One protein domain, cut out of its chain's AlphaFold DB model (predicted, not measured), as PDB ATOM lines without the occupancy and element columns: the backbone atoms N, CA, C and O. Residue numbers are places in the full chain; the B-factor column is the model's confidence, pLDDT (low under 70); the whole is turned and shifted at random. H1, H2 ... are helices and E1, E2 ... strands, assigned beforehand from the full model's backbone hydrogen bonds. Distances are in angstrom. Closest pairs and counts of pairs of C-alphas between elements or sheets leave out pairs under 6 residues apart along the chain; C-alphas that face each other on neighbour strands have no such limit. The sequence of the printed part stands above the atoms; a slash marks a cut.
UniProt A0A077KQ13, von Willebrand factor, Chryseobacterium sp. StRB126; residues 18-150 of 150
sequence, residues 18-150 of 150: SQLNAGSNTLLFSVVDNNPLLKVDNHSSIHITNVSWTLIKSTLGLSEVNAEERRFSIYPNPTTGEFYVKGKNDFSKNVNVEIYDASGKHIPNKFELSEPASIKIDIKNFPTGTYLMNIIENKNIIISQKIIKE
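AT A GLANCE: This is residues 18 to 150 of the 150 residues of the protein "von Willebrand factor" of Chryseobacterium sp. StRB126 (UniProt A0A077KQ13). A long sheet of six strands, curled like part of a barrel, wraps part way round a small three-strand sheet, the two only partly face to face. The long strands E1, E2 and E3 run along the longest axis, with the E2-E3 turn at one end and the loop that holds the tiny helix H1 at the other. The printed part has 133 residues, in the order E1, H1, E2, E3, E4, E5, E6, E7, E8, E9; the class is mostly strand. The sheets run E1-E2-E3-E4-E7-E6 and E5-E8-E9, both antiparallel throughout. The whole is compact, with a radius of gyration of the C-alphas of 16.3 A, yet only just elongated, spanning 52 by 34 by 28 A.

IN THESE COORDINATES: Find C-alpha 23 at (-8.100, 25.791, -15.205); from there E1, residues 23 to 32, runs 29.6 A. Next along the chain among the strands look for E2, residues 46 to 58, 37.6 A, and then E3, residues 61 to 75, 41.6 A, which bends by 56 degrees at residue 64. The large sheet goes on with E4, residues 82 to 87, E7, residues 118 to 122, and E6, residues 110 to 115. In the small sheet find E5, residues 95 to 100, E8, residues 129 to 137, 25.8 A, and E9, residues 140 to 149, 25.4 A, ending with C-alpha 149 at (-6.227, -5.389, -36.640). H1 is residues 36 to 39.

HOW THE PARTS SIT: Begin with the large, twisted sheet, whose edge strands are E1 and E6. E1 and E2 show N 27 and O 53 at 2.9 A. The hairpin E2 and E3 has N 50 and O 70 at 2.8 A. E2, E3 and E4 form a meander, each strand the antiparallel neighbour of the one before; N 73 and O 86 are 2.8 A apart. E4 and E7 have N 85 and O 119 at 2.8 A, and the hairpin E6 and E7 has N 120 and O 112 at 2.9 A. In the small sheet, N 98 and O 134 of E5 and E8 are 2.9 A apart, and N 133 and O 145 of the hairpin E8 and E9 are 2.9 A apart. Between the sheets, the closest C-alphas of E1 and E9 are Thr 26 and Asn 140, 6.8 A; those of E5 and E6 are Val 97 and Phe 111, 7.0 A. E3 and E9 are near each other, with 8 pairs of C-alphas within 10 A. H1 is on neither sheet and is too short for an O i to N i+4 pair; its one O i to N i+3 pair is within range.

THE WHOLE: The two C-alphas farthest apart are those of Asp 41 and Leu 60, 54.3 A. The printed part has no cut, and no link is long. The mean pLDDT of the printed part is 90.0; look for values under 70 at residues 36 to 43.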
ATOM      1  N   SER A  18     -14.588  19.424  -6.791       87.31
ATOM      2  CA  SER A  18     -13.385  18.769  -6.258       87.31
ATOM      3  C   SER A  18     -12.723  17.807  -7.251       87.31
ATOM      4  O   SER A  18     -11.514  17.616  -7.191       87.31
ATOM      5  N   GLN A  19     -13.492  17.265  -8.198       88.81
ATOM      6  CA  GLN A  19     -12.999  16.353  -9.231       88.81
ATOM      7  C   GLN A  19     -12.321  17.094 -10.389       88.81
ATOM      8  O   GLN A  19     -11.654  16.470 -11.203       88.81
ATOM      9  N   LEU A  20     -12.472  18.417 -10.476       89.69
ATOM     10  CA  LEU A  20     -11.889  19.223 -11.542       89.69
ATOM     11  C   LEU A  20     -10.546  19.818 -11.117       89.69
ATOM     12  O   LEU A  20     -10.410  20.381 -10.020       89.69
ATOM     13  N   ASN A  21      -9.589  19.786 -12.038       91.12
ATOM     14  CA  ASN A  21      -8.333  20.512 -11.908       91.12
ATOM     15  C   ASN A  21      -8.592  22.019 -12.030       91.12
ATOM     16  O   ASN A  21      -9.562  22.441 -12.662       91.12
ATOM     17  N   ALA A  22      -7.728  22.843 -11.432       91.06
ATOM     18  CA  ALA A  22      -7.753  24.281 -11.690       91.06
ATOM     19  C   ALA A  22      -7.462  24.555 -13.177       91.06
ATOM     20  O   ALA A  22      -6.589  23.917 -13.766       91.06
ATOM     21  N   GLY A  23      -8.185  25.504 -13.775       90.56
ATOM     22  CA  GLY A  23      -8.100  25.791 -15.205       90.56
ATOM     23  C   GLY A  23      -9.031  24.918 -16.048       90.56
ATOM     24  O   GLY A  23     -10.145  24.598 -15.631       90.56
ATOM     25  N   SER A  24      -8.596  24.594 -17.266       90.06
ATOM     26  CA  SER A  24      -9.411  23.882 -18.256       90.06
ATOM     27  C   SER A  24      -9.415  22.373 -18.018       90.06
ATOM     28  O   SER A  24      -8.367  21.762 -17.806       90.06
ATOM     29  N   ASN A  25     -10.600  21.774 -18.082       91.06
ATOM     30  CA  ASN A  25     -10.814  20.334 -18.031       91.06
ATOM     31  C   ASN A  25     -11.662  19.907 -19.226       91.06
ATOM     32  O   ASN A  25     -12.588  20.618 -19.613       91.06
ATOM     33  N   THR A  26     -11.410  18.708 -19.741       90.19
ATOM     34  CA  THR A  26     -12.197  18.123 -20.828       90.19
ATOM     35  C   THR A  26     -12.894  16.854 -20.364       90.19
ATOM     36  O   THR A  26     -12.262  15.899 -19.891       90.19
ATOM     37  N   LEU A  27     -14.213  16.821 -20.524       91.50
ATOM     38  CA  LEU A  27     -15.029  15.624 -20.376       91.50
ATOM     39  C   LEU A  27     -15.461  15.159 -21.765       91.50
ATOM     40  O   LEU A  27     -16.154  15.886 -22.459       91.50
ATOM     41  N   LEU A  28     -15.076  13.945 -22.141       90.06
ATOM     42  CA  LEU A  28     -15.502  13.316 -23.386       90.06
ATOM     43  C   LEU A  28     -16.508  12.211 -23.065       90.06
ATOM     44  O   LEU A  28     -16.227  11.350 -22.227       90.06
ATOM     45  N   PHE A  29     -17.652  12.239 -23.736       90.25
ATOM     46  CA  PHE A  29     -18.629  11.159 -23.753       90.25
ATOM     47  C   PHE A  29     -18.777  10.643 -25.177       90.25
ATOM     48  O   PHE A  29     -18.921  11.437 -26.105       90.25
ATOM     49  N   SER A  30     -18.754   9.324 -25.338       89.81
ATOM     50  CA  SER A  30     -18.774   8.663 -26.640       89.81
ATOM     51  C   SER A  30     -19.910   7.660 -26.711       89.81
ATOM     52  O   SER A  30     -20.012   6.765 -25.872       89.81
ATOM     53  N   VAL A  31     -20.740   7.791 -27.741       89.00
ATOM     54  CA  VAL A  31     -21.798   6.840 -28.080       89.00
ATOM     55  C   VAL A  31     -21.406   6.142 -29.369       89.00
ATOM     56  O   VAL A  31     -21.260   6.786 -30.406       89.00
ATOM     57  N   VAL A  32     -21.247   4.824 -29.298       87.75
ATOM     58  CA  VAL A  32     -21.043   3.974 -30.474       87.75
ATOM     59  C   VAL A  32     -22.402   3.476 -30.949       87.75
ATOM     60  O   VAL A  32     -23.160   2.906 -30.162       87.75
ATOM     61  N   ASP A  33     -22.709   3.688 -32.228       83.06
ATOM     62  CA  ASP A  33     -23.934   3.168 -32.826       83.06
ATOM     63  C   ASP A  33     -23.809   1.652 -33.046       83.06
ATOM     64  O   ASP A  33     -22.981   1.180 -33.826       83.06
ATOM     65  N   ASN A  34     -24.637   0.890 -32.328       79.31
ATOM     66  CA  ASN A  34     -24.701  -0.568 -32.406       79.31
ATOM     67  C   ASN A  34     -25.938  -1.067 -33.173       79.31
ATOM     68  O   ASN A  34     -26.272  -2.251 -33.078       79.31
ATOM     69  N   ASN A  35     -26.642  -0.199 -33.907       77.94
ATOM     70  CA  ASN A  35     -27.832  -0.584 -34.655       77.94
ATOM     71  C   ASN A  35     -27.483  -1.653 -35.717       77.94
ATOM     72  O   ASN A  35     -26.693  -1.383 -36.627       77.94
ATOM     73  N   PRO A  36     -28.070  -2.865 -35.649       69.50
ATOM     74  CA  PRO A  36     -27.769  -3.942 -36.591       69.50
ATOM     75  C   PRO A  36     -28.148  -3.599 -38.039       69.50
ATOM     76  O   PRO A  36     -27.569  -4.163 -38.965       69.50
ATOM     77  N   LEU A  37     -29.058  -2.640 -38.248       69.38
ATOM     78  CA  LEU A  37     -29.460  -2.169 -39.578       69.38
ATOM     79  C   LEU A  37     -28.363  -1.373 -40.307       69.38
ATOM     80  O   LEU A  37     -28.493  -1.125 -41.500       69.38
ATOM     81  N   LEU A  38     -27.270  -1.007 -39.630       60.25
ATOM     82  CA  LEU A  38     -26.092  -0.402 -40.261       60.25
ATOM     83  C   LEU A  38     -25.128  -1.437 -40.867       60.25
ATOM     84  O   LEU A  38     -24.178  -1.051 -41.537       60.25
ATOM     85  N   LYS A  39     -25.353  -2.741 -40.639       60.34
ATOM     86  CA  LYS A  39     -24.473  -3.838 -41.091       60.34
ATOM     87  C   LYS A  39     -25.021  -4.613 -42.298       60.34
ATOM     88  O   LYS A  39     -24.553  -5.714 -42.579       60.34
ATOM     89  N   VAL A  40     -26.039  -4.078 -42.975       58.50
ATOM     90  CA  VAL A  40     -26.849  -4.795 -43.984       58.50
ATOM     91  C   VAL A  40     -26.049  -5.180 -45.241       58.50
ATOM     92  O   VAL A  40     -26.447  -6.089 -45.961       58.50
ATOM     93  N   ASP A  41     -24.890  -4.569 -45.470       61.34
ATOM     94  CA  ASP A  41     -24.009  -4.805 -46.621       61.34
ATOM     95  C   ASP A  41     -22.591  -5.275 -46.237       61.34
ATOM     96  O   ASP A  41     -21.682  -5.239 -47.063       61.34
ATOM     97  N   ASN A  42     -22.382  -5.726 -44.993       61.84
ATOM     98  CA  ASN A  42     -21.058  -6.092 -44.473       61.84
ATOM     99  C   ASN A  42     -20.035  -4.927 -44.481       61.84
ATOM    100  O   ASN A  42     -18.821  -5.153 -44.445       61.84
ATOM    101  N   HIS A  43     -20.493  -3.668 -44.498       66.12
ATOM    102  CA  HIS A  43     -19.614  -2.507 -44.388       66.12
ATOM    103  C   HIS A  43     -19.015  -2.404 -42.974       66.12
ATOM    104  O   HIS A  43     -19.686  -2.066 -41.996       66.12
ATOM    105  N   SER A  44     -17.715  -2.694 -42.859       73.69
ATOM    106  CA  SER A  44     -16.965  -2.680 -41.594       73.69
ATOM    107  C   SER A  44     -16.644  -1.251 -41.147       73.69
ATOM    108  O   SER A  44     -15.513  -0.791 -41.280       73.69
ATOM    109  N   SER A  45     -17.642  -0.525 -40.640       83.00
ATOM    110  CA  SER A  45     -17.488   0.844 -40.136       83.00
ATOM    111  C   SER A  45     -18.006   0.988 -38.705       83.00
ATOM    112  O   SER A  45     -19.044   0.438 -38.337       83.00
ATOM    113  N   ILE A  46     -17.279   1.743 -37.882       86.31
ATOM    114  CA  ILE A  46     -17.756   2.188 -36.569       86.31
ATOM    115  C   ILE A  46     -18.281   3.610 -36.722       86.31
ATOM    116  O   ILE A  46     -17.532   4.494 -37.132       86.31
ATOM    117  N   HIS A  47     -19.533   3.842 -36.335       89.12
ATOM    118  CA  HIS A  47     -20.115   5.180 -36.233       89.12
ATOM    119  C   HIS A  47     -20.144   5.624 -34.775       89.12
ATOM    120  O   HIS A  47     -20.617   4.894 -33.902       89.12
ATOM    121  N   ILE A  48     -19.620   6.819 -34.513       91.25
ATOM    122  CA  ILE A  48     -19.456   7.352 -33.164       91.25
ATOM    123  C   ILE A  48     -19.980   8.781 -33.124       91.25
ATOM    124  O   ILE A  48     -19.642   9.607 -33.973       91.25
ATOM    125  N   THR A  49     -20.778   9.083 -32.107       91.38
ATOM    126  CA  THR A  49     -21.112  10.458 -31.734       91.38
ATOM    127  C   THR A  49     -20.449  10.779 -30.409       91.38
ATOM    128  O   THR A  49     -20.682  10.097 -29.412       91.38
ATOM    129  N   ASN A  50     -19.629  11.821 -30.408       91.38
ATOM    130  CA  ASN A  50     -18.945  12.311 -29.229       91.38
ATOM    131  C   ASN A  50     -19.524  13.650 -28.811       91.38
ATOM    132  O   ASN A  50     -19.731  14.529 -29.644       91.38
ATOM    133  N   VAL A  51     -19.717  13.813 -27.510       90.81
ATOM    134  CA  VAL A  51     -19.967  15.113 -26.898       90.81
ATOM    135  C   VAL A  51     -18.780  15.430 -26.003       90.81
ATOM    136  O   VAL A  51     -18.419  14.642 -25.126       90.81
ATOM    137  N   SER A  52     -18.138  16.562 -26.269       91.12
ATOM    138  CA  SER A  52     -17.008  17.063 -25.497       91.12
ATOM    139  C   SER A  52     -17.444  18.294 -24.723       91.12
ATOM    140  O   SER A  52     -17.935  19.256 -25.311       91.12
ATOM    141  N   TRP A  53     -17.254  18.275 -23.407       91.50
ATOM    142  CA  TRP A  53     -17.416  19.451 -22.568       91.50
ATOM    143  C   TRP A  53     -16.066  20.013 -22.167       91.50
ATOM    144  O   TRP A  53     -15.208  19.285 -21.663       91.50
ATOM    145  N   THR A  54     -15.920  21.326 -22.314       90.94
ATOM    146  CA  THR A  54     -14.824  22.090 -21.717       90.94
ATOM    147  C   THR A  54     -15.337  22.778 -20.460       90.94
ATOM    148  O   THR A  54     -16.274  23.573 -20.524       90.94
ATOM    149  N   LEU A  55     -14.736  22.446 -19.317       91.50
ATOM    150  CA  LEU A  55     -15.103  22.938 -17.990       91.50
ATOM    151  C   LEU A  55     -13.944  23.765 -17.428       91.50
ATOM    152  O   LEU A  55     -12.887  23.214 -17.107       91.50
ATOM    153  N   ILE A  56     -14.136  25.076 -17.282       90.75
ATOM    154  CA  ILE A  56     -13.113  25.972 -16.732       90.75
ATOM    155  C   ILE A  56     -13.395  26.220 -15.252       90.75
ATOM    156  O   ILE A  56     -14.390  26.857 -14.896       90.75
ATOM    157  N   LYS A  57     -12.501  25.744 -14.381       91.06
ATOM    158  CA  LYS A  57     -12.562  25.968 -12.931       91.06
ATOM    159  C   LYS A  57     -11.638  27.113 -12.520       91.06
ATOM    160  O   LYS A  57     -10.423  27.038 -12.706       91.06
ATOM    161  N   SER A  58     -12.224  28.142 -11.915       89.81
ATOM    162  CA  SER A  58     -11.534  29.256 -11.266       89.81
ATOM    163  C   SER A  58     -11.485  29.060  -9.744       89.81
ATOM    164  O   SER A  58     -11.989  28.074  -9.200       89.81
ATOM    165  N   THR A  59     -10.864  30.004  -9.037       83.38
ATOM    166  CA  THR A  59     -10.772  30.001  -7.568       83.38
ATOM    167  C   THR A  59     -12.131  30.131  -6.876       83.38
ATOM    168  O   THR A  59     -12.282  29.645  -5.759       83.38
ATOM    169  N   LEU A  60     -13.115  30.756  -7.531       84.69
ATOM    170  CA  LEU A  60     -14.454  31.006  -6.983       84.69
ATOM    171  C   LEU A  60     -15.500  29.971  -7.429       84.69
ATOM    172  O   LEU A  60     -16.630  30.010  -6.950       84.69
ATOM    173  N   GLY A  61     -15.149  29.047  -8.330       84.75
ATOM    174  CA  GLY A  61     -16.068  28.020  -8.821       84.75
ATOM    175  C   GLY A  61     -15.884  27.705 -10.302       84.75
ATOM    176  O   GLY A  61     -14.794  27.830 -10.854       84.75
ATOM    177  N   LEU A  62     -16.957  27.258 -10.951       85.69
ATOM    178  CA  LEU A  62     -16.976  27.052 -12.398       85.69
ATOM    179  C   LEU A  62     -17.204  28.386 -13.100       85.69
ATOM    180  O   LEU A  62     -18.190  29.067 -12.834       85.69
ATOM    181  N   SER A  63     -16.278  28.748 -13.983       87.75
ATOM    182  CA  SER A  63     -16.352  29.980 -14.766       87.75
ATOM    183  C   SER A  63     -17.100  29.775 -16.075       87.75
ATOM    184  O   SER A  63     -17.823  30.665 -16.506       87.75
ATOM    185  N   GLU A  64     -16.900  28.628 -16.728       86.69
ATOM    186  CA  GLU A  64     -17.436  28.375 -18.063       86.69
ATOM    187  C   GLU A  64     -17.648  26.878 -18.295       86.69
ATOM    188  O   GLU A  64     -16.851  26.044 -17.849       86.69
ATOM    189  N   VAL A  65     -18.737  26.558 -18.998       88.50
ATOM    190  CA  VAL A  65     -19.096  25.210 -19.438       88.50
ATOM    191  C   VAL A  65     -19.534  25.305 -20.893       88.50
ATOM    192  O   VAL A  65     -20.608  25.825 -21.181       88.50
ATOM    193  N   ASN A  66     -18.712  24.784 -21.800       89.62
ATOM    194  CA  ASN A  66     -19.033  24.691 -23.224       89.62
ATOM    195  C   ASN A  66     -19.189  23.232 -23.624       89.62
ATOM    196  O   ASN A  66     -18.451  22.390 -23.119       89.62
ATOM    197  N   ALA A  67     -20.118  22.947 -24.536       89.94
ATOM    198  CA  ALA A  67     -20.358  21.615 -25.075       89.94
ATOM    199  C   ALA A  67     -20.274  21.636 -26.603       89.94
ATOM    200  O   ALA A  67     -20.824  22.531 -27.242       89.94
ATOM    201  N   GLU A  68     -19.636  20.625 -27.177       90.81
ATOM    202  CA  GLU A  68     -19.535  20.431 -28.620       90.81
ATOM    203  C   GLU A  68     -19.883  18.981 -28.971       90.81
ATOM    204  O   GLU A  68     -19.318  18.047 -28.400       90.81
ATOM    205  N   GLU A  69     -20.806  18.787 -29.916       92.50
ATOM    206  CA  GLU A  69     -21.095  17.476 -30.507       92.50
ATOM    207  C   GLU A  69     -20.286  17.301 -31.795       92.50
ATOM    208  O   GLU A  69     -20.347  18.140 -32.694       92.50
ATOM    209  N   ARG A  70     -19.591  16.169 -31.927       92.38
ATOM    210  CA  ARG A  70     -18.906  15.767 -33.158       92.38
ATOM    211  C   ARG A  70     -19.231  14.328 -33.513       92.38
ATOM    212  O   ARG A  70     -19.330  13.460 -32.648       92.38
ATOM    213  N   ARG A  71     -19.376  14.066 -34.810       92.75
ATOM    214  CA  ARG A  71     -19.679  12.732 -35.343       92.75
ATOM    215  C   ARG A  71     -18.533  12.235 -36.197       92.75
ATOM    216  O   ARG A  71     -18.015  12.990 -37.022       92.75
ATOM    217  N   PHE A  72     -18.191  10.970 -36.010       94.19
ATOM    218  CA  PHE A  72     -17.071  10.323 -36.667       94.19
ATOM    219  C   PHE A  72     -17.462   8.948 -37.199       94.19
ATOM    220  O   PHE A  72     -18.255   8.231 -36.586       94.19
ATOM    221  N   SER A  73     -16.846   8.570 -38.311       93.88
ATOM    222  CA  SER A  73     -16.874   7.220 -38.863       93.88
ATOM    223  C   SER A  73     -15.448   6.686 -38.935       93.88
ATOM    224  O   SER A  73     -14.555   7.383 -39.412       93.88
ATOM    225  N   ILE A  74     -15.232   5.454 -38.485       95.56
ATOM    226  CA  ILE A  74     -13.931   4.779 -38.528       95.56
ATOM    227  C   ILE A  74     -14.054   3.542 -39.406       95.56
ATOM    228  O   ILE A  74     -14.903   2.694 -39.131       95.56
ATOM    229  N   TYR A  75     -13.236   3.434 -40.452       95.00
ATOM    230  CA  TYR A  75     -13.330   2.334 -41.412       95.00
ATOM    231  C   TYR A  75     -12.015   2.072 -42.178       95.00
ATOM    232  O   TYR A  75     -11.257   3.005 -42.425       95.00
ATOM    233  N   PRO A  76     -11.760   0.832 -42.626       94.69
ATOM    234  CA  PRO A  76     -12.436  -0.358 -42.144       94.69
ATOM    235  C   PRO A  76     -12.042  -0.634 -40.683       94.69
ATOM    236  O   PRO A  76     -10.926  -0.339 -40.261       94.69
ATOM    237  N   ASN A  77     -12.966  -1.170 -39.894       92.62
ATOM    238  CA  ASN A  77     -12.643  -1.789 -38.613       92.62
ATOM    239  C   ASN A  77     -13.511  -3.051 -38.414       92.62
ATOM    240  O   ASN A  77     -14.726  -2.893 -38.248       92.62
ATOM    241  N   PRO A  78     -12.938  -4.270 -38.373       94.56
ATOM    242  CA  PRO A  78     -11.500  -4.577 -38.369       94.56
ATOM    243  C   PRO A  78     -10.734  -4.112 -39.618       94.56
ATOM    244  O   PRO A  78     -11.325  -3.893 -40.672       94.56
ATOM    245  N   THR A  79      -9.426  -3.898 -39.478       95.50
ATOM    246  CA  THR A  79      -8.525  -3.460 -40.557       95.50
ATOM    247  C   THR A  79      -7.405  -4.470 -40.778       95.50
ATOM    248  O   THR A  79      -6.931  -5.093 -39.836       95.50
ATOM    249  N   THR A  80      -6.912  -4.579 -42.010       94.62
ATOM    250  CA  THR A  80      -5.693  -5.339 -42.344       94.62
ATOM    251  C   THR A  80      -4.414  -4.506 -42.187       94.62
ATOM    252  O   THR A  80      -3.300  -5.010 -42.329       94.62
ATOM    253  N   GLY A  81      -4.534  -3.208 -41.882       93.50
ATOM    254  CA  GLY A  81      -3.386  -2.348 -41.614       93.50
ATOM    255  C   GLY A  81      -3.617  -0.862 -41.857       93.50
ATOM    256  O   GLY A  81      -3.071  -0.055 -41.119       93.50
ATOM    257  N   GLU A  82      -4.418  -0.481 -42.848       95.44
ATOM    258  CA  GLU A  82      -4.782   0.921 -43.092       95.44
ATOM    259  C   GLU A  82      -6.249   1.159 -42.757       95.44
ATOM    260  O   GLU A  82      -7.120   0.359 -43.105       95.44
ATOM    261  N   PHE A  83      -6.526   2.272 -42.090       96.19
ATOM    262  CA  PHE A  83      -7.887   2.706 -41.815       96.19
ATOM    263  C   PHE A  83      -7.985   4.227 -41.769       96.19
ATOM    264  O   PHE A  83      -6.986   4.948 -41.744       96.19
ATOM    265  N   TYR A  84      -9.218   4.704 -41.787       96.38
ATOM    266  CA  TYR A  84      -9.584   6.100 -41.889       96.38
ATOM    267  C   TYR A  84     -10.477   6.484 -40.724       96.38
ATOM    268  O   TYR A  84     -11.336   5.709 -40.300       96.38
ATOM    269  N   VAL A  85     -10.300   7.710 -40.251       96.50
ATOM    270  CA  VAL A  85     -11.228   8.382 -39.351       96.50
ATOM    271  C   VAL A  85     -11.770   9.599 -40.076       96.50
ATOM    272  O   VAL A  85     -11.037  10.547 -40.352       96.50
ATOM    273  N   LYS A  86     -13.064   9.566 -40.379       95.38
ATOM    274  CA  LYS A  86     -13.773  10.633 -41.078       95.38
ATOM    275  C   LYS A  86     -14.679  11.380 -40.115       95.38
ATOM    276  O   LYS A  86     -15.540  10.772 -39.486       95.38
ATOM    277  N   GLY A  87     -14.497  12.688 -40.002       93.81
ATOM    278  CA  GLY A  87     -15.394  13.573 -39.268       93.81
ATOM    279  C   GLY A  87     -16.541  14.073 -40.142       93.81
ATOM    280  O   GLY A  87     -16.404  14.213 -41.355       93.81
ATOM    281  N   LYS A  88     -17.685  14.384 -39.524       92.50
ATOM    282  CA  LYS A  88     -18.718  15.228 -40.157       92.50
ATOM    283  C   LYS A  88     -18.272  16.694 -40.248       92.50
ATOM    284  O   LYS A  88     -18.751  17.433 -41.102       92.50
ATOM    285  N   ASN A  89     -17.371  17.091 -39.355       90.94
ATOM    286  CA  ASN A  89     -16.727  18.393 -39.310       90.94
ATOM    287  C   ASN A  89     -15.239  18.221 -39.604       90.94
ATOM    288  O   ASN A  89     -14.668  17.170 -39.297       90.94
ATOM    289  N   ASP A  90     -14.627  19.279 -40.128       93.12
ATOM    290  CA  ASP A  90     -13.188  19.326 -40.347       93.12
ATOM    291  C   ASP A  90     -12.424  19.146 -39.029       93.12
ATOM    292  O   ASP A  90     -12.863  19.538 -37.942       93.12
ATOM    293  N   PHE A  91     -11.260  18.530 -39.142       91.44
ATOM    294  CA  PHE A  91     -10.247  18.516 -38.116       91.44
ATOM    295  C   PHE A  91      -9.432  19.809 -38.163       91.44
ATOM    296  O   PHE A  91      -9.218  20.421 -39.214       91.44
ATOM    297  N   SER A  92      -8.927  20.223 -37.007       88.56
ATOM    298  CA  SER A  92      -7.969  21.318 -36.932       88.56
ATOM    299  C   SER A  92      -6.636  20.929 -37.586       88.56
ATOM    300  O   SER A  92      -6.319  19.756 -37.774       88.56
ATOM    301  N   LYS A  93      -5.783  21.920 -37.863       85.50
ATOM    302  CA  LYS A  93      -4.408  21.663 -38.332       85.50
ATOM    303  C   LYS A  93      -3.508  21.033 -37.260       85.50
ATOM    304  O   LYS A  93      -2.434  20.545 -37.590       85.50
ATOM    305  N   ASN A  94      -3.913  21.084 -35.991       90.25
ATOM    306  CA  ASN A  94      -3.145  20.592 -34.855       90.25
ATOM    307  C   ASN A  94      -3.795  19.326 -34.292       90.25
ATOM    308  O   ASN A  94      -4.461  19.351 -33.250       90.25
ATOM    309  N   VAL A  95      -3.618  18.236 -35.033       93.94
ATOM    310  CA  VAL A  95      -4.085  16.898 -34.675       93.94
ATOM    311  C   VAL A  95      -2.892  15.997 -34.408       93.94
ATOM    312  O   VAL A  95      -1.919  16.003 -35.158       93.94
ATOM    313  N   ASN A  96      -3.008  15.192 -33.361       95.06
ATOM    314  CA  ASN A  96      -2.127  14.075 -33.085       95.06
ATOM    315  C   ASN A  96      -2.949  12.788 -32.980       95.06
ATOM    316  O   ASN A  96      -4.060  12.796 -32.447       95.06
ATOM    317  N   VAL A  97      -2.387  11.684 -33.462       96.62
ATOM    318  CA  VAL A  97      -2.971  10.351 -33.312       96.62
ATOM    319  C   VAL A  97      -2.012   9.518 -32.488       96.62
ATOM    320  O   VAL A  97      -0.872   9.324 -32.894       96.62
ATOM    321  N   GLU A  98      -2.495   9.005 -31.365       96.81
ATOM    322  CA  GLU A  98      -1.742   8.116 -30.487       96.81
ATOM    323  C   GLU A  98      -2.365   6.725 -30.517       96.81
ATOM    324  O   GLU A  98      -3.591   6.581 -30.450       96.81
ATOM    325  N   ILE A  99      -1.526   5.695 -30.594       97.50
ATOM    326  CA  ILE A  99      -1.966   4.300 -30.574       97.50
ATOM    327  C   ILE A  99      -1.254   3.557 -29.454       97.50
ATOM    328  O   ILE A  99      -0.051   3.708 -29.258       97.50
ATOM    329  N   TYR A 100      -2.008   2.731 -28.739       96.94
ATOM    330  CA  TYR A 100      -1.529   1.930 -27.623       96.94
ATOM    331  C   TYR A 100      -1.893   0.458 -27.832       96.94
ATOM    332  O   TYR A 100      -2.999   0.154 -28.286       96.94
ATOM    333  N   ASP A 101      -0.982  -0.464 -27.506       95.19
ATOM    334  CA  ASP A 101      -1.314  -1.896 -27.440       95.19
ATOM    335  C   ASP A 101      -2.144  -2.241 -26.191       95.19
ATOM    336  O   ASP A 101      -2.415  -1.403 -25.328       95.19
ATOM    337  N   ALA A 102      -2.529  -3.514 -26.070       91.25
ATOM    338  CA  ALA A 102      -3.279  -4.038 -24.930       91.25
ATOM    339  C   ALA A 102      -2.548  -3.918 -23.576       91.25
ATOM    340  O   ALA A 102      -3.197  -4.008 -22.536       91.25
ATOM    341  N   SER A 103      -1.225  -3.711 -23.569       93.19
ATOM    342  CA  SER A 103      -0.451  -3.449 -22.347       93.19
ATOM    343  C   SER A 103      -0.422  -1.965 -21.962       93.19
ATOM    344  O   SER A 103       0.102  -1.613 -20.908       93.19
ATOM    345  N   GLY A 104      -0.988  -1.088 -22.800       92.75
ATOM    346  CA  GLY A 104      -0.941   0.362 -22.629       92.75
ATOM    347  C   GLY A 104       0.355   0.996 -23.137       92.75
ATOM    348  O   GLY A 104       0.606   2.171 -22.872       92.75
ATOM    349  N   LYS A 105       1.193   0.256 -23.870       94.69
ATOM    350  CA  LYS A 105       2.423   0.800 -24.448       94.69
ATOM    351  C   LYS A 105       2.090   1.609 -25.697       94.69
ATOM    352  O   LYS A 105       1.468   1.095 -26.623       94.69
ATOM    353  N   HIS A 106       2.565   2.851 -25.739       95.50
ATOM    354  CA  HIS A 106       2.469   3.705 -26.920       95.50
ATOM    355  C   HIS A 106       3.289   3.129 -28.085       95.50
ATOM    356  O   HIS A 106       4.479   2.828 -27.931       95.50
ATOM    357  N   ILE A 107       2.664   3.010 -29.254       95.50
ATOM    358  CA  ILE A 107       3.283   2.521 -30.481       95.50
ATOM    359  C   ILE A 107       3.344   3.672 -31.483       95.50
ATOM    360  O   ILE A 107       2.297   4.191 -31.867       95.50
ATOM    361  N   PRO A 108       4.543   4.052 -31.955       93.12
ATOM    362  CA  PRO A 108       4.667   5.030 -33.022       93.12
ATOM    363  C   PRO A 108       3.895   4.584 -34.267       93.12
ATOM    364  O   PRO A 108       4.139   3.512 -34.820       93.12
ATOM    365  N   ASN A 109       2.979   5.429 -34.715       91.56
ATOM    366  CA  ASN A 109       2.162   5.234 -35.902       91.56
ATOM    367  C   ASN A 109       2.466   6.316 -36.941       91.56
ATOM    368  O   ASN A 109       2.996   7.385 -36.630       91.56
ATOM    369  N   LYS A 110       2.111   6.037 -38.196       92.88
ATOM    370  CA  LYS A 110       2.085   7.049 -39.252       92.88
ATOM    371  C   LYS A 110       0.636   7.429 -39.497       92.88
ATOM    372  O   LYS A 110      -0.212   6.552 -39.655       92.88
ATOM    373  N   PHE A 111       0.358   8.723 -39.522       95.12
ATOM    374  CA  PHE A 111      -0.939   9.231 -39.932       95.12
ATOM    375  C   PHE A 111      -0.759  10.432 -40.852       95.12
ATOM    376  O   PHE A 111       0.252  11.132 -40.792       95.12
ATOM    377  N   GLU A 112      -1.748  10.655 -41.701       93.81
ATOM    378  CA  GLU A 112      -1.813  11.802 -42.594       93.81
ATOM    379  C   GLU A 112      -3.221  12.391 -42.571       93.81
ATOM    380  O   GLU A 112      -4.218  11.669 -42.497       93.81
ATOM    381  N   LEU A 113      -3.301  13.718 -42.635       90.69
ATOM    382  CA  LEU A 113      -4.562  14.408 -42.869       90.69
ATOM    383  C   LEU A 113      -4.845  14.333 -44.377       90.69
ATOM    384  O   LEU A 113      -4.341  15.152 -45.143       90.69
ATOM    385  N   SER A 114      -5.565  13.299 -44.816       78.62
ATOM    386  CA  SER A 114      -5.849  13.075 -46.241       78.62
ATOM    387  C   SER A 114      -6.772  14.154 -46.814       78.62
ATOM    388  O   SER A 114      -6.630  14.541 -47.969       78.62
ATOM    389  N   GLU A 115      -7.700  14.656 -45.995       83.69
ATOM    390  CA  GLU A 115      -8.624  15.755 -46.295       83.69
ATOM    391  C   GLU A 115      -8.895  16.541 -45.000       83.69
ATOM    392  O   GLU A 115      -8.674  15.992 -43.918       83.69
ATOM    393  N   PRO A 116      -9.432  17.778 -45.050       85.50
ATOM    394  CA  PRO A 116      -9.771  18.532 -43.840       85.50
ATOM    395  C   PRO A 116     -10.610  17.733 -42.836       85.50
ATOM    396  O   PRO A 116     -10.374  17.838 -41.641       85.50
ATOM    397  N   ALA A 117     -11.514  16.867 -43.302       91.62
ATOM    398  CA  ALA A 117     -12.371  16.024 -42.468       91.62
ATOM    399  C   ALA A 117     -11.962  14.537 -42.428       91.62
ATOM    400  O   ALA A 117     -12.769  13.701 -42.019       91.62
ATOM    401  N   SER A 118     -10.751  14.164 -42.862       94.94
ATOM    402  CA  SER A 118     -10.330  12.757 -42.935       94.94
ATOM    403  C   SER A 118      -8.873  12.553 -42.531       94.94
ATOM    404  O   SER A 118      -7.965  13.194 -43.059       94.94
ATOM    405  N   ILE A 119      -8.653  11.605 -41.625       96.31
ATOM    406  CA  ILE A 119      -7.332  11.167 -41.176       96.31
ATOM    407  C   ILE A 119      -7.136   9.735 -41.654       96.31
ATOM    408  O   ILE A 119      -7.956   8.873 -41.338       96.31
ATOM    409  N   LYS A 120      -6.045   9.459 -42.363       96.88
ATOM    410  CA  LYS A 120      -5.603   8.096 -42.661       96.88
ATOM    411  C   LYS A 120      -4.542   7.679 -41.655       96.88
ATOM    412  O   LYS A 120      -3.615   8.436 -41.376       96.88
ATOM    413  N   ILE A 121      -4.667   6.466 -41.132       97.12
ATOM    414  CA  ILE A 121      -3.744   5.866 -40.176       97.12
ATOM    415  C   ILE A 121      -3.197   4.568 -40.777       97.12
ATOM    416  O   ILE A 121      -3.959   3.724 -41.252       97.12
ATOM    417  N   ASP A 122      -1.874   4.402 -40.728       96.62
ATOM    418  CA  ASP A 122      -1.174   3.191 -41.160       96.62
ATOM    419  C   ASP A 122      -0.563   2.461 -39.954       96.62
ATOM    420  O   ASP A 122       0.357   2.947 -39.287       96.62
ATOM    421  N   ILE A 123      -1.090   1.263 -39.706       96.31
ATOM    422  CA  ILE A 123      -0.622   0.280 -38.732       96.31
ATOM    423  C   ILE A 123      -0.252  -1.053 -39.401       96.31
ATOM    424  O   ILE A 123      -0.210  -2.082 -38.728       96.31
ATOM    425  N   LYS A 124       0.042  -1.099 -40.711       95.00
ATOM    426  CA  LYS A 124       0.371  -2.333 -41.467       95.00
ATOM    427  C   LYS A 124       1.477  -3.178 -40.842       95.00
ATOM    428  O   LYS A 124       1.407  -4.401 -40.908       95.00
ATOM    429  N   ASN A 125       2.428  -2.552 -40.160       94.50
ATOM    430  CA  ASN A 125       3.551  -3.248 -39.526       94.50
ATOM    431  C   ASN A 125       3.279  -3.687 -38.077       94.50
ATOM    432  O   ASN A 125       4.163  -4.245 -37.433       94.50
ATOM    433  N   PHE A 126       2.090  -3.412 -37.535       95.44
ATOM    434  CA  PHE A 126       1.732  -3.818 -36.176       95.44
ATOM    435  C   PHE A 126       1.298  -5.294 -36.171       95.44
ATOM    436  O   PHE A 126       0.745  -5.759 -37.167       95.44
ATOM    437  N   PRO A 127       1.498  -6.052 -35.085       95.75
ATOM    438  CA  PRO A 127       0.928  -7.394 -34.968       95.75
ATOM    439  C   PRO A 127      -0.608  -7.398 -35.070       95.75
ATOM    440  O   PRO A 127      -1.265  -6.410 -34.731       95.75
ATOM    441  N   THR A 128      -1.196  -8.515 -35.487       96.38
ATOM    442  CA  THR A 128      -2.639  -8.770 -35.344       96.38
ATOM    443  C   THR A 128      -3.037  -8.623 -33.876       96.38
ATOM    444  O   THR A 128      -2.347  -9.125 -32.984       96.38
ATOM    445  N   GLY A 129      -4.132  -7.916 -33.600       95.31
ATOM    446  CA  GLY A 129      -4.543  -7.659 -32.228       95.31
ATOM    447  C   GLY A 129      -5.489  -6.479 -32.058       95.31
ATOM    448  O   GLY A 129      -6.052  -5.936 -33.004       95.31
ATOM    449  N   THR A 130      -5.677  -6.097 -30.800       96.25
ATOM    450  CA  THR A 130      -6.527  -4.975 -30.401       96.25
ATOM    451  C   THR A 130      -5.669  -3.811 -29.929       96.25
ATOM    452  O   THR A 130      -4.746  -4.002 -29.139       96.25
ATOM    453  N   TYR A 131      -6.032  -2.609 -30.365       96.75
ATOM    454  CA  TYR A 131      -5.334  -1.371 -30.055       96.75
ATOM    455  C   TYR A 131      -6.306  -0.319 -29.529       96.75
ATOM    456  O   TYR A 131      -7.470  -0.281 -29.931       96.75
ATOM    457  N   LEU A 132      -5.832   0.552 -28.642       96.31
ATOM    458  CA  LEU A 132      -6.537   1.770 -28.259       96.31
ATOM    459  C   LEU A 132      -5.989   2.926 -29.094       96.31
ATOM    460  O   LEU A 132      -4.792   3.196 -29.059       96.31
ATOM    461  N   MET A 133      -6.861   3.609 -29.826       96.38
ATOM    462  CA  MET A 133      -6.524   4.810 -30.579       96.38
ATOM    463  C   MET A 133      -7.117   6.033 -29.888       96.38
ATOM    464  O   MET A 133      -8.323   6.081 -29.644       96.38
ATOM    465  N   ASN A 134      -6.284   7.045 -29.666       95.75
ATOM    466  CA  ASN A 134      -6.707   8.375 -29.258       95.75
ATOM    467  C   ASN A 134      -6.424   9.378 -30.377       95.75
ATOM    468  O   ASN A 134      -5.324   9.411 -30.925       95.75
ATOM    469  N   ILE A 135      -7.404  10.225 -30.686       95.12
ATOM    470  CA  ILE A 135      -7.200  11.399 -31.540       95.12
ATOM    471  C   ILE A 135      -7.269  12.626 -30.650       95.12
ATOM    472  O   ILE A 135      -8.269  12.852 -29.962       95.12
ATOM    473  N   ILE A 136      -6.185  13.391 -30.660       93.56
ATOM    474  CA  ILE A 136      -6.008  14.599 -29.869       93.56
ATOM    475  C   ILE A 136      -6.015  15.793 -30.805       93.56
ATOM    476  O   ILE A 136      -5.234  15.858 -31.748       93.56
ATOM    477  N   GLU A 137      -6.866  16.762 -30.514       91.81
ATOM    478  CA  GLU A 137      -6.972  18.007 -31.257       91.81
ATOM    479  C   GLU A 137      -6.832  19.172 -30.283       91.81
ATOM    480  O   GLU A 137      -7.508  19.219 -29.256       91.81
ATOM    481  N   ASN A 138      -5.915  20.103 -30.560       89.25
ATOM    482  CA  ASN A 138      -5.640  21.240 -29.669       89.25
ATOM    483  C   ASN A 138      -5.391  20.830 -28.200       89.25
ATOM    484  O   ASN A 138      -5.798  21.534 -27.278       89.25
ATOM    485  N   LYS A 139      -4.691  19.702 -27.989       86.00
ATOM    486  CA  LYS A 139      -4.394  19.068 -26.682       86.00
ATOM    487  C   LYS A 139      -5.580  18.388 -25.983       86.00
ATOM    488  O   LYS A 139      -5.393  17.833 -24.904       86.00
ATOM    489  N   ASN A 140      -6.759  18.363 -26.598       86.25
ATOM    490  CA  ASN A 140      -7.933  17.682 -26.066       86.25
ATOM    491  C   ASN A 140      -8.154  16.360 -26.796       86.25
ATOM    492  O   ASN A 140      -8.138  16.315 -28.024       86.25
ATOM    493  N   ILE A 141      -8.389  15.281 -26.053       90.50
ATOM    494  CA  ILE A 141      -8.801  14.008 -26.653       90.50
ATOM    495  C   ILE A 141     -10.227  14.186 -27.180       90.50
ATOM    496  O   ILE A 141     -11.144  14.439 -26.399       90.50
ATOM    497  N   ILE A 142     -10.402  14.049 -28.494       92.31
ATOM    498  CA  ILE A 142     -11.701  14.169 -29.170       92.31
ATOM    499  C   ILE A 142     -12.288  12.812 -29.548       92.31
ATOM    500  O   ILE A 142     -13.496  12.713 -29.741       92.31
ATOM    501  N   ILE A 143     -11.458  11.770 -29.654       93.56
ATOM    502  CA  ILE A 143     -11.860  10.382 -29.914       93.56
ATOM    503  C   ILE A 143     -10.964   9.471 -29.082       93.56
ATOM    504  O   ILE A 143      -9.749   9.659 -29.064       93.56
ATOM    505  N   SER A 144     -11.559   8.469 -28.439       93.19
ATOM    506  CA  SER A 144     -10.849   7.346 -27.830       93.19
ATOM    507  C   SER A 144     -11.598   6.071 -28.189       93.19
ATOM    508  O   SER A 144     -12.750   5.907 -27.793       93.19
ATOM    509  N   GLN A 145     -10.997   5.215 -29.017       93.81
ATOM    510  CA  GLN A 145     -11.697   4.068 -29.583       93.81
ATOM    511  C   GLN A 145     -10.799   2.843 -29.728       93.81
ATOM    512  O   GLN A 145      -9.631   2.929 -30.104       93.81
ATOM    513  N   LYS A 146     -11.391   1.676 -29.470       94.31
ATOM    514  CA  LYS A 146     -10.780   0.374 -29.729       94.31
ATOM    515  C   LYS A 146     -10.768   0.070 -31.231       94.31
ATOM    516  O   LYS A 146     -11.832   0.075 -31.851       94.31
ATOM    517  N   ILE A 147      -9.599  -0.267 -31.764       96.31
ATOM    518  CA  ILE A 147      -9.355  -0.679 -33.151       96.31
ATOM    519  C   ILE A 147      -8.914  -2.144 -33.168       96.31
ATOM    520  O   ILE A 147      -8.170  -2.586 -32.291       96.31
ATOM    521  N   ILE A 148      -9.385  -2.900 -34.155       95.88
ATOM    522  CA  ILE A 148      -9.082  -4.320 -34.337       95.88
ATOM    523  C   ILE A 148      -8.270  -4.460 -35.620       95.88
ATOM    524  O   ILE A 148      -8.738  -4.070 -36.689       95.88
ATOM    525  N   LYS A 149      -7.063  -5.016 -35.504       95.69
ATOM    526  CA  LYS A 149      -6.227  -5.389 -36.640       95.69
ATOM    527  C   LYS A 149      -6.237  -6.902 -36.834       95.69
ATOM    528  O   LYS A 149      -5.967  -7.618 -35.869       95.69
ATOM    529  N   GLU A 150      -6.486  -7.338 -38.067       93.06
ATOM    530  CA  GLU A 150      -6.428  -8.733 -38.531       93.06
ATOM    531  C   GLU A 150      -5.091  -9.066 -39.200       93.06
ATOM    532  O   GLU A 150      -4.539  -8.201 -39.922       93.06
TER     533      GLU A 150